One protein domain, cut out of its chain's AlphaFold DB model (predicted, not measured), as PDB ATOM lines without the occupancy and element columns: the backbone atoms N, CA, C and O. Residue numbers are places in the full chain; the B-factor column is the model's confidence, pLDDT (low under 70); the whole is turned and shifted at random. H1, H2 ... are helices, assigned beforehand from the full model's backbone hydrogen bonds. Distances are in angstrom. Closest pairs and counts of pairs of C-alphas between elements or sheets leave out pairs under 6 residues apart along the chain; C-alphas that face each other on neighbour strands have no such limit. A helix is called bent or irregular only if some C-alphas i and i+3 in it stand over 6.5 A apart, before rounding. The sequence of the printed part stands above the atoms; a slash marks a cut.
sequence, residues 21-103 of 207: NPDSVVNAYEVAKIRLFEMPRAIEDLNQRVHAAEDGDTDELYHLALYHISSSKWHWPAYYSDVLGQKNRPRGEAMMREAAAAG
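This is residues 21 to 103 of the 207 residues of an uncharacterized protein of Rhodothermales bacterium (UniProt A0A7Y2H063). One long, kinked helix, H1, makes the length of the domain; the chain folds back from its far end into H2, which meets H1 as a V, and H4 packs side by side with H2. Short H3 packs on H1 inside this V, while residues 21 to 33 stick out as a free arm. The printed part has 83 residues, with four named helices in the order H1, H2, H3, H4 and no named strand: all helix. The whole is loose, with a radius of gyration of the C-alphas of 15.4 A and spans of 55 by 22 by 17 A.

H1, residues 22 to 54, begins with C-alpha 22 at (272.767, 144.314, 350.918) and is 45.9 A long. It has a kink of 41 degrees near residue 40; it is neither bent nor irregular, but only just: C-alphas 36 and 39 are 6.5 A apart. H2, residues 58 to 69, is 16.3 A long. H3 is residues 80 to 84. H4, residues 89 to 101, is 18.1 A long and ends with C-alpha 101 at (244.122, 164.644, 310.010).

Residues 49 to 54 of H1 touch residues 59 to 64 of H2, at a steep tilt of 48 degrees, opposite ways; the closest C-alphas, of Ala 53 and Leu 61, are 4.8 A apart. With residues 42 to 46, H1 touches H3; their closest C-alphas, of Ile 43 and Val 83, are 7.0 A apart. H2 and H3 are near each other, with 6 pairs of C-alphas within 10 A. H2 touches H4 at a shallow tilt of 23 degrees, opposite ways; the closest C-alphas, of Ala 65 and Gly 92, are 4.0 A apart. H1 and H4 are apart. In H2, H3 and H4 every O i to N i+4 pair is within hydrogen-bond range; in H1, 26 of 29 are.

The C-alphas of Asn 21 and Ala 101, the two farthest apart, are 55.0 A from each other. Without residues 21 to 33, the body spans 39 by 23 by 17 A. The printed part has no cut and no long link. Mean pLDDT of the printed part is 72.2; residues 21 to 39, 42 and 70 to 86 are under 70.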
ATOM      1  N   ASN A  21     271.851 146.142 354.971       56.34
ATOM      2  CA  ASN A  21     270.875 145.452 354.124       56.34
ATOM      3  C   ASN A  21     271.338 145.382 352.646       56.34
ATOM      4  O   ASN A  21     270.979 146.259 351.856       56.34
ATOM      5  N   PRO A  22     272.139 144.378 352.245       58.25
ATOM      6  CA  PRO A  22     272.767 144.314 350.918       58.25
ATOM      7  C   PRO A  22     271.759 144.266 349.754       58.25
ATOM      8  O   PRO A  22     272.010 144.870 348.711       58.25
ATOM      9  N   ASP A  23     270.582 143.668 349.955       51.88
ATOM     10  CA  ASP A  23     269.505 143.653 348.953       51.88
ATOM     11  C   ASP A  23     268.925 145.059 348.705       51.88
ATOM     12  O   ASP A  23     268.507 145.391 347.595       51.88
ATOM     13  N   SER A  24     268.969 145.941 349.713       54.81
ATOM     14  CA  SER A  24     268.574 147.349 349.559       54.81
ATOM     15  C   SER A  24     269.599 148.184 348.778       54.81
ATOM     16  O   SER A  24     269.234 149.198 348.187       54.81
ATOM     17  N   VAL A  25     270.860 147.743 348.710       54.22
ATOM     18  CA  VAL A  25     271.959 148.431 347.998       54.22
ATOM     19  C   VAL A  25     271.898 148.180 346.518       54.22
ATOM     20  O   VAL A  25     272.072 149.113 345.745       54.22
ATOM     21  N   VAL A  26     271.641 146.932 346.128       55.66
ATOM     22  CA  VAL A  26     271.428 146.575 344.725       55.66
ATOM     23  C   VAL A  26     270.247 147.379 344.189       55.66
ATOM     24  O   VAL A  26     270.346 148.003 343.137       55.66
ATOM     25  N   ASN A  27     269.176 147.489 344.979       56.22
ATOM     26  CA  ASN A  27     268.012 148.288 344.618       56.22
ATOM     27  C   ASN A  27     268.327 149.797 344.563       56.22
ATOM     28  O   ASN A  27     267.935 150.484 343.625       56.22
ATOM     29  N   ALA A  28     269.088 150.330 345.524       55.72
ATOM     30  CA  ALA A  28     269.477 151.740 345.535       55.72
ATOM     31  C   ALA A  28     270.470 152.096 344.412       55.72
ATOM     32  O   ALA A  28     270.398 153.195 343.866       55.72
ATOM     33  N   TYR A  29     271.371 151.181 344.047       59.47
ATOM     34  CA  TYR A  29     272.309 151.335 342.939       59.47
ATOM     35  C   TYR A  29     271.587 151.325 341.592       59.47
ATOM     36  O   TYR A  29     271.824 152.224 340.791       59.47
ATOM     37  N   GLU A  30     270.667 150.387 341.357       58.16
ATOM     38  CA  GLU A  30     269.866 150.372 340.126       58.16
ATOM     39  C   GLU A  30     268.977 151.621 340.021       58.16
ATOM     40  O   GLU A  30     268.939 152.278 338.981       58.16
ATOM     41  N   VAL A  31     268.361 152.058 341.127       58.41
ATOM     42  CA  VAL A  31     267.610 153.324 341.169       58.41
ATOM     43  C   VAL A  31     268.514 154.532 340.894       58.41
ATOM     44  O   VAL A  31     268.123 155.441 340.156       58.41
ATOM     45  N   ALA A  32     269.725 154.568 341.456       59.28
ATOM     46  CA  ALA A  32     270.683 155.646 341.221       59.28
ATOM     47  C   ALA A  32     271.210 155.638 339.781       59.28
ATOM     48  O   ALA A  32     271.351 156.701 339.185       59.28
ATOM     49  N   LYS A  33     271.452 154.462 339.200       64.38
ATOM     50  CA  LYS A  33     271.896 154.291 337.817       64.38
ATOM     51  C   LYS A  33     270.850 154.813 336.832       64.38
ATOM     52  O   LYS A  33     271.184 155.639 335.982       64.38
ATOM     53  N   ILE A  34     269.585 154.429 337.021       59.62
ATOM     54  CA  ILE A  34     268.457 154.930 336.223       59.62
ATOM     55  C   ILE A  34     268.361 156.459 336.341       59.62
ATOM     56  O   ILE A  34     268.283 157.162 335.335       59.62
ATOM     57  N   ARG A  35     268.421 157.010 337.561       60.34
ATOM     58  CA  ARG A  35     268.255 158.457 337.786       60.34
ATOM     59  C   ARG A  35     269.434 159.314 337.325       60.34
ATOM     60  O   ARG A  35     269.218 160.436 336.885       60.34
ATOM     61  N   LEU A  36     270.666 158.833 337.470       57.31
ATOM     62  CA  LEU A  36     271.864 159.637 337.203       57.31
ATOM     63  C   LEU A  36     272.353 159.521 335.760       57.31
ATOM     64  O   LEU A  36     272.960 160.468 335.265       57.31
ATOM     65  N   PHE A  37     272.101 158.395 335.089       67.06
ATOM     66  CA  PHE A  37     272.665 158.136 333.761       67.06
ATOM     67  C   PHE A  37     271.614 157.931 332.674       67.06
ATOM     68  O   PHE A  37     271.827 158.377 331.548       67.06
ATOM     69  N   GLU A  38     270.484 157.297 332.986       66.75
ATOM     70  CA  GLU A  38     269.468 156.977 331.974       66.75
ATOM     71  C   GLU A  38     268.429 158.096 331.827       66.75
ATOM     72  O   GLU A  38     268.086 158.464 330.706       66.75
ATOM     73  N   MET A  39     268.004 158.720 332.932       67.88
ATOM     74  CA  MET A  39     267.036 159.826 332.911       67.88
ATOM     75  C   MET A  39     267.476 161.041 332.079       67.88
ATOM     76  O   MET A  39     266.646 161.541 331.328       67.88
ATOM     77  N   PRO A  40     268.722 161.550 332.153       74.50
ATOM     78  CA  PRO A  40     269.105 162.711 331.347       74.50
ATOM     79  C   PRO A  40     269.003 162.449 329.839       74.50
ATOM     80  O   PRO A  40     268.496 163.293 329.109       74.50
ATOM     81  N   ARG A  41     269.419 161.256 329.390       75.06
ATOM     82  CA  ARG A  41     269.318 160.850 327.979       75.06
ATOM     83  C   ARG A  41     267.875 160.651 327.546       75.06
ATOM     84  O   ARG A  41     267.509 161.056 326.456       75.06
ATOM     85  N   ALA A  42     267.064 160.059 328.414       69.62
ATOM     86  CA  ALA A  42     265.636 159.940 328.189       69.62
ATOM     87  C   ALA A  42     264.970 161.308 328.030       69.62
ATOM     88  O   ALA A  42     264.235 161.534 327.083       69.62
ATOM     89  N   ILE A  43     265.246 162.248 328.935       72.69
ATOM     90  CA  ILE A  43     264.692 163.604 328.859       72.69
ATOM     91  C   ILE A  43     265.094 164.273 327.540       72.69
ATOM     92  O   ILE A  43     264.264 164.927 326.917       72.69
ATOM     93  N   GLU A  44     266.341 164.099 327.107       81.56
ATOM     94  CA  GLU A  44     266.817 164.615 325.824       81.56
ATOM     95  C   GLU A  44     266.091 163.978 324.627       81.56
ATOM     96  O   GLU A  44     265.575 164.718 323.792       81.56
ATOM     97  N   ASP A  45     265.970 162.646 324.581       81.69
ATOM     98  CA  ASP A  45     265.220 161.913 323.544       81.69
ATOM     99  C   ASP A  45     263.751 162.356 323.492       81.69
ATOM    100  O   ASP A  45     263.227 162.682 322.431       81.69
ATOM    101  N   LEU A  46     263.087 162.477 324.642       79.12
ATOM    102  CA  LEU A  46     261.716 162.975 324.680       79.12
ATOM    103  C   LEU A  46     261.596 164.415 324.199       79.12
ATOM    104  O   LEU A  46     260.655 164.719 323.476       79.12
ATOM    105  N   ASN A  47     262.497 165.306 324.608       82.06
ATOM    106  CA  ASN A  47     262.447 166.690 324.145       82.06
ATOM    107  C   ASN A  47     262.604 166.757 322.622       82.06
ATOM    108  O   ASN A  47     261.904 167.531 321.977       82.06
ATOM    109  N   GLN A  48     263.466 165.916 322.041       87.19
ATOM    110  CA  GLN A  48     263.597 165.801 320.588       87.19
ATOM    111  C   GLN A  48     262.295 165.326 319.940       87.19
ATOM    112  O   GLN A  48     261.844 165.941 318.981       87.19
ATOM    113  N   ARG A  49     261.648 164.299 320.495       85.12
ATOM    114  CA  ARG A  49     260.353 163.795 320.005       85.12
ATOM    115  C   ARG A  49     259.232 164.827 320.113       85.12
ATOM    116  O   ARG A  49     258.421 164.951 319.205       85.12
ATOM    117  N   VAL A  50     259.190 165.588 321.209       84.88
ATOM    118  CA  VAL A  50     258.230 166.689 321.386       84.88
ATOM    119  C   VAL A  50     258.449 167.759 320.327       84.88
ATOM    120  O   VAL A  50     257.478 168.177 319.708       84.88
ATOM    121  N   HIS A  51     259.695 168.156 320.073       87.19
ATOM    122  CA  HIS A  51     259.989 169.121 319.017       87.19
ATOM    123  C   HIS A  51     259.659 168.582 317.624       87.19
ATOM    124  O   HIS A  51     259.039 169.296 316.851       87.19
ATOM    125  N   ALA A  52     259.969 167.318 317.329       85.56
ATOM    126  CA  ALA A  52     259.575 166.692 316.068       85.56
ATOM    127  C   ALA A  52     258.048 166.729 315.876       85.56
ATOM    128  O   ALA A  52     257.564 167.140 314.825       85.56
ATOM    129  N   ALA A  53     257.280 166.392 316.915       86.81
ATOM    130  CA  ALA A  53     255.825 166.486 316.881       86.81
ATOM    131  C   ALA A  53     255.321 167.933 316.705       86.81
ATOM    132  O   ALA A  53     254.371 168.163 315.960       86.81
ATOM    133  N   GLU A  54     255.951 168.915 317.361       86.06
ATOM    134  CA  GLU A  54     255.662 170.349 317.179       86.06
ATOM    135  C   GLU A  54     255.989 170.837 315.757       86.06
ATOM    136  O   GLU A  54     255.291 171.707 315.233       86.06
ATOM    137  N   ASP A  55     257.000 170.242 315.122       90.25
ATOM    138  CA  ASP A  55     257.401 170.496 313.736       90.25
ATOM    139  C   ASP A  55     256.513 169.758 312.710       90.25
ATOM    140  O   ASP A  55     256.694 169.912 311.499       90.25
ATOM    141  N   GLY A  56     255.512 169.001 313.175       86.00
ATOM    142  CA  GLY A  56     254.532 168.311 312.338       86.00
ATOM    143  C   GLY A  56     254.895 166.871 311.978       86.00
ATOM    144  O   GLY A  56     254.268 166.307 311.081       86.00
ATOM    145  N   ASP A  57     255.869 166.262 312.660       89.12
ATOM    146  CA  ASP A  57     256.126 164.825 312.558       89.12
ATOM    147  C   ASP A  57     254.904 164.049 313.068       89.12
ATOM    148  O   ASP A  57     254.569 164.034 314.259       89.12
ATOM    149  N   THR A  58     254.204 163.418 312.130       88.25
ATOM    150  CA  THR A  58     252.947 162.729 312.395       88.25
ATOM    151  C   THR A  58     253.128 161.469 313.230       88.25
ATOM    152  O   THR A  58     252.206 161.103 313.968       88.25
ATOM    153  N   ASP A  59     254.291 160.820 313.138       85.50
ATOM    154  CA  ASP A  59     254.598 159.581 313.852       85.50
ATOM    155  C   ASP A  59     254.862 159.898 315.323       85.50
ATOM    156  O   ASP A  59     254.286 159.277 316.224       85.50
ATOM    157  N   GLU A  60     255.643 160.947 315.589       87.56
ATOM    158  CA  GLU A  60     255.873 161.408 316.958       87.56
ATOM    159  C   GLU A  60     254.604 162.008 317.584       87.56
ATOM    160  O   GLU A  60     254.324 161.754 318.762       87.56
ATOM    161  N   LEU A  61     253.754 162.696 316.809       87.25
ATOM    162  CA  LEU A  61     252.419 163.109 317.266       87.25
ATOM    163  C   LEU A  61     251.566 161.906 317.699       87.25
ATOM    164  O   LEU A  61     250.967 161.928 318.780       87.25
ATOM    165  N   TYR A  62     251.529 160.838 316.895       86.69
ATOM    166  CA  TYR A  62     250.816 159.605 317.231       86.69
ATOM    167  C   TYR A  62     251.398 158.917 318.478       86.69
ATOM    168  O   TYR A  62     250.649 158.500 319.372       86.69
ATOM    169  N   HIS A  63     252.722 158.829 318.597       84.12
ATOM    170  CA  HIS A  63     253.377 158.210 319.747       84.12
ATOM    171  C   HIS A  63     253.154 158.989 321.049       84.12
ATOM    172  O   HIS A  63     252.835 158.378 322.079       84.12
ATOM    173  N   LEU A  64     253.229 160.322 321.014       86.19
ATOM    174  CA  LEU A  64     252.896 161.179 322.157       86.19
ATOM    175  C   LEU A  64     251.407 161.091 322.516       86.19
ATOM    176  O   LEU A  64     251.048 161.039 323.699       86.19
ATOM    177  N   ALA A  65     250.527 160.997 321.515       86.94
ATOM    178  CA  ALA A  65     249.104 160.770 321.730       86.94
ATOM    179  C   ALA A  65     248.851 159.449 322.474       86.94
ATOM    180  O   ALA A  65     248.133 159.422 323.481       86.94
ATOM    181  N   LEU A  66     249.487 158.359 322.031       81.31
ATOM    182  CA  LEU A  66     249.417 157.064 322.704       81.31
ATOM    183  C   LEU A  66     249.936 157.135 324.135       81.31
ATOM    184  O   LEU A  66     249.303 156.559 325.016       81.31
ATOM    185  N   TYR A  67     251.032 157.846 324.391       80.19
ATOM    186  CA  TYR A  67     251.539 158.030 325.747       80.19
ATOM    187  C   TYR A  67     250.484 158.684 326.664       80.19
ATOM    188  O   TYR A  67     250.237 158.226 327.783       80.19
ATOM    189  N   HIS A  68     249.813 159.734 326.186       78.19
ATOM    190  CA  HIS A  68     248.824 160.463 326.981       78.19
ATOM    191  C   HIS A  68     247.510 159.689 327.203       78.19
ATOM    192  O   HIS A  68     246.861 159.887 328.238       78.19
ATOM    193  N   ILE A  69     247.112 158.827 326.259       77.06
ATOM    194  CA  ILE A  69     245.860 158.047 326.311       77.06
ATOM    195  C   ILE A  69     246.062 156.688 326.993       77.06
ATOM    196  O   ILE A  69     245.232 156.249 327.794       77.06
ATOM    197  N   SER A  70     247.142 155.988 326.658       68.06
ATOM    198  CA  SER A  70     247.340 154.577 326.969       68.06
ATOM    199  C   SER A  70     248.056 154.368 328.303       68.06
ATOM    200  O   SER A  70     248.973 155.085 328.687       68.06
ATOM    201  N   SER A  71     247.667 153.324 329.038       53.78
ATOM    202  CA  SER A  71     248.457 152.795 330.159       53.78
ATOM    203  C   SER A  71     249.596 151.881 329.718       53.78
ATOM    204  O   SER A  71     250.283 151.322 330.575       53.78
ATOM    205  N   SER A  72     249.734 151.652 328.413       47.94
ATOM    206  CA  SER A  72     250.651 150.669 327.865       47.94
ATOM    207  C   SER A  72     252.094 151.127 328.051       47.94
ATOM    208  O   SER A  72     252.624 151.913 327.275       47.94
ATOM    209  N   LYS A  73     252.749 150.564 329.071       50.75
ATOM    210  CA  LYS A  73     254.201 150.647 329.298       50.75
ATOM    211  C   LYS A  73     255.032 150.015 328.167       50.75
ATOM    212  O   LYS A  73     256.250 150.006 328.247       50.75
ATOM    213  N   TRP A  74     254.384 149.431 327.156       43.06
ATOM    214  CA  TRP A  74     255.024 148.589 326.145       43.06
ATOM    215  C   TRP A  74     255.828 149.356 325.096       43.06
ATOM    216  O   TRP A  74     256.568 148.728 324.348       43.06
ATOM    217  N   HIS A  75     255.671 150.676 324.999       49.09
ATOM    218  CA  HIS A  75     256.302 151.465 323.928       49.09
ATOM    219  C   HIS A  75     257.161 152.608 324.472       49.09
ATOM    220  O   HIS A  75     257.959 153.175 323.740       49.09
ATOM    221  N   TRP A  76     257.015 152.928 325.759       57.69
ATOM    222  CA  TRP A  76     257.717 154.025 326.404       57.69
ATOM    223  C   TRP A  76     258.309 153.524 327.723       57.69
ATOM    224  O   TRP A  76     257.559 153.039 328.580       57.69
ATOM    225  N   PRO A  77     259.638 153.610 327.901       57.69
ATOM    226  CA  PRO A  77     260.283 153.333 329.171       57.69
ATOM    227  C   PRO A  77     259.573 154.003 330.353       57.69
ATOM    228  O   PRO A  77     259.135 155.150 330.273       57.69
ATOM    229  N   ALA A  78     259.483 153.291 331.479       55.66
ATOM    230  CA  ALA A  78     258.714 153.724 332.647       55.66
ATOM    231  C   ALA A  78     259.135 155.099 333.203       55.66
ATOM    232  O   ALA A  78     258.324 155.756 333.839       55.66
ATOM    233  N   TYR A  79     260.361 155.560 332.949       58.66
ATOM    234  CA  TYR A  79     260.822 156.879 333.391       58.66
ATOM    235  C   TYR A  79     260.178 158.049 332.634       58.66
ATOM    236  O   TYR A  79     260.153 159.159 333.156       58.66
ATOM    237  N   TYR A  80     259.592 157.829 331.453       57.16
ATOM    238  CA  TYR A  80     258.870 158.889 330.747       57.16
ATOM    239  C   TYR A  80     257.610 159.342 331.486       57.16
ATOM    240  O   TYR A  80     257.210 160.497 331.340       57.16
ATOM    241  N   SER A  81     257.050 158.491 332.362       59.03
ATOM    242  CA  SER A  81     255.936 158.885 333.230       59.03
ATOM    243  C   SER A  81     256.283 159.974 334.233       59.03
ATOM    244  O   SER A  81     255.428 160.793 334.567       59.03
ATOM    245  N   ASP A  82     257.536 160.004 334.682       58.19
ATOM    246  CA  ASP A  82     258.013 161.014 335.623       58.19
ATOM    247  C   ASP A  82     258.280 162.357 334.920       58.19
ATOM    248  O   ASP A  82     258.200 163.405 335.559       58.19
ATOM    249  N   VAL A  83     258.556 162.340 333.608       59.38
ATOM    250  CA  VAL A  83     258.920 163.528 332.813       59.38
ATOM    251  C   VAL A  83     257.704 164.184 332.152       59.38
ATOM    252  O   VAL A  83     257.516 165.391 332.272       59.38
ATOM    253  N   LEU A  84     256.847 163.406 331.486       60.84
ATOM    254  CA  LEU A  84     255.653 163.922 330.799       60.84
ATOM    255  C   LEU A  84     254.469 164.184 331.744       60.84
ATOM    256  O   LEU A  84     253.455 164.758 331.337       60.84
ATOM    257  N   GLY A  85     254.591 163.778 333.007       61.94
ATOM    258  CA  GLY A  85     253.568 163.958 334.026       61.94
ATOM    259  C   GLY A  85     252.373 163.012 333.876       61.94
ATOM    260  O   GLY A  85     252.393 162.028 333.132       61.94
ATOM    261  N   GLN A  86     251.314 163.304 334.642       63.22
ATOM    262  CA  GLN A  86     250.092 162.499 334.672       63.22
ATOM    263  C   GLN A  86     249.455 162.382 333.285       63.22
ATOM    264  O   GLN A  86     249.442 163.327 332.494       63.22
ATOM    265  N   LYS A  87     248.861 161.214 333.021       71.50
ATOM    266  CA  LYS A  87     248.054 160.967 331.825       71.50
ATOM    267  C   LYS A  87     247.056 162.096 331.609       71.50
ATOM    268  O   LYS A  87     246.295 162.445 332.510       71.50
ATOM    269  N   ASN A  88     247.035 162.618 330.392       79.75
ATOM    270  CA  ASN A  88     246.139 163.687 329.990       79.75
ATOM    271  C   ASN A  88     245.387 163.233 328.748       79.75
ATOM    272  O   ASN A  88     245.750 163.553 327.618       79.75
ATOM    273  N   ARG A  89     244.342 162.440 328.983       81.38
ATOM    274  CA  ARG A  89     243.541 161.848 327.917       81.38
ATOM    275  C   ARG A  89     243.009 162.895 326.922       81.38
ATOM    276  O   ARG A  89     243.195 162.662 325.735       81.38
ATOM    277  N   PRO A  90     242.447 164.050 327.340       84.25
ATOM    278  CA  PRO A  90     242.043 165.096 326.396       84.25
ATOM    279  C   PRO A  90     243.172 165.577 325.476       84.25
ATOM    280  O   PRO A  90     242.962 165.712 324.274       84.25
ATOM    281  N   ARG A  91     244.378 165.797 326.020       84.38
ATOM    282  CA  ARG A  91     245.545 166.205 325.223       84.38
ATOM    283  C   ARG A  91     245.953 165.119 324.233       84.38
ATOM    284  O   ARG A  91     246.167 165.415 323.063       84.38
ATOM    285  N   GLY A  92     246.008 163.869 324.685       86.06
ATOM    286  CA  GLY A  92     246.334 162.747 323.815       86.06
ATOM    287  C   GLY A  92     245.309 162.552 322.697       86.06
ATOM    288  O   GLY A  92     245.684 162.331 321.554       86.06
ATOM    289  N   GLU A  93     244.014 162.701 322.980       85.12
ATOM    290  CA  GLU A  93     242.972 162.611 321.951       85.12
ATOM    291  C   GLU A  93     243.041 163.757 320.929       85.12
ATOM    292  O   GLU A  93     242.671 163.558 319.773       85.12
ATOM    293  N   ALA A  94     243.487 164.952 321.327       86.69
ATOM    294  CA  ALA A  94     243.715 166.057 320.397       86.69
ATOM    295  C   ALA A  94     244.886 165.751 319.451       86.69
ATOM    296  O   ALA A  94     244.703 165.804 318.238       86.69
ATOM    297  N   MET A  95     246.026 165.319 319.999       89.25
ATOM    298  CA  MET A  95     247.197 164.897 319.216       89.25
ATOM    299  C   MET A  95     246.867 163.731 318.277       89.25
ATOM    300  O   MET A  95     247.289 163.714 317.128       89.25
ATOM    301  N   MET A  96     246.043 162.780 318.730       87.06
ATOM    302  CA  MET A  96     245.591 161.668 317.893       87.06
ATOM    303  C   MET A  96     244.773 162.160 316.687       87.06
ATOM    304  O   MET A  96     244.966 161.678 315.575       87.06
ATOM    305  N   ARG A  97     243.861 163.124 316.895       85.81
ATOM    306  CA  ARG A  97     243.080 163.751 315.810       85.81
ATOM    307  C   ARG A  97     243.962 164.528 314.846       85.81
ATOM    308  O   ARG A  97     243.695 164.491 313.653       85.81
ATOM    309  N   GLU A  98     244.991 165.193 315.351       87.50
ATOM    310  CA  GLU A  98     245.961 165.924 314.541       87.50
ATOM    311  C   GLU A  98     246.796 164.983 313.666       87.50
ATOM    312  O   GLU A  98     246.799 165.139 312.448       87.50
ATOM    313  N   ALA A  99     247.378 163.932 314.254       86.75
ATOM    314  CA  ALA A  99     248.103 162.901 313.512       86.75
ATOM    315  C   ALA A  99     247.216 162.251 312.437       86.75
ATOM    316  O   ALA A  99     247.630 162.085 311.292       86.75
ATOM    317  N   ALA A 100     245.963 161.935 312.771       82.06
ATOM    318  CA  ALA A 100     245.020 161.360 311.817       82.06
ATOM    319  C   ALA A 100     244.637 162.334 310.690       82.06
ATOM    320  O   ALA A 100     244.567 161.929 309.533       82.06
ATOM    321  N   ALA A 101     244.408 163.612 311.006       79.25
ATOM    322  CA  ALA A 101     244.122 164.644 310.010       79.25
ATOM    323  C   ALA A 101     245.310 164.879 309.066       79.25
ATOM    324  O   ALA A 101     245.107 165.205 307.898       79.25
ATOM    325  N   ALA A 102     246.530 164.668 309.558       82.00
ATOM    326  CA  ALA A 102     247.757 164.697 308.774       82.00
ATOM    327  C   ALA A 102     248.028 163.390 307.997       82.00
ATOM    328  O   ALA A 102     249.011 163.308 307.266       82.00
ATOM    329  N   GLY A 103     247.148 162.386 308.101       78.00
ATOM    330  CA  GLY A 103     247.221 161.146 307.324       78.00
ATOM    331  C   GLY A 103     247.929 159.981 308.015       78.00
ATOM    332  O   GLY A 103     248.169 158.967 307.364       78.00
TER     333      GLY A 103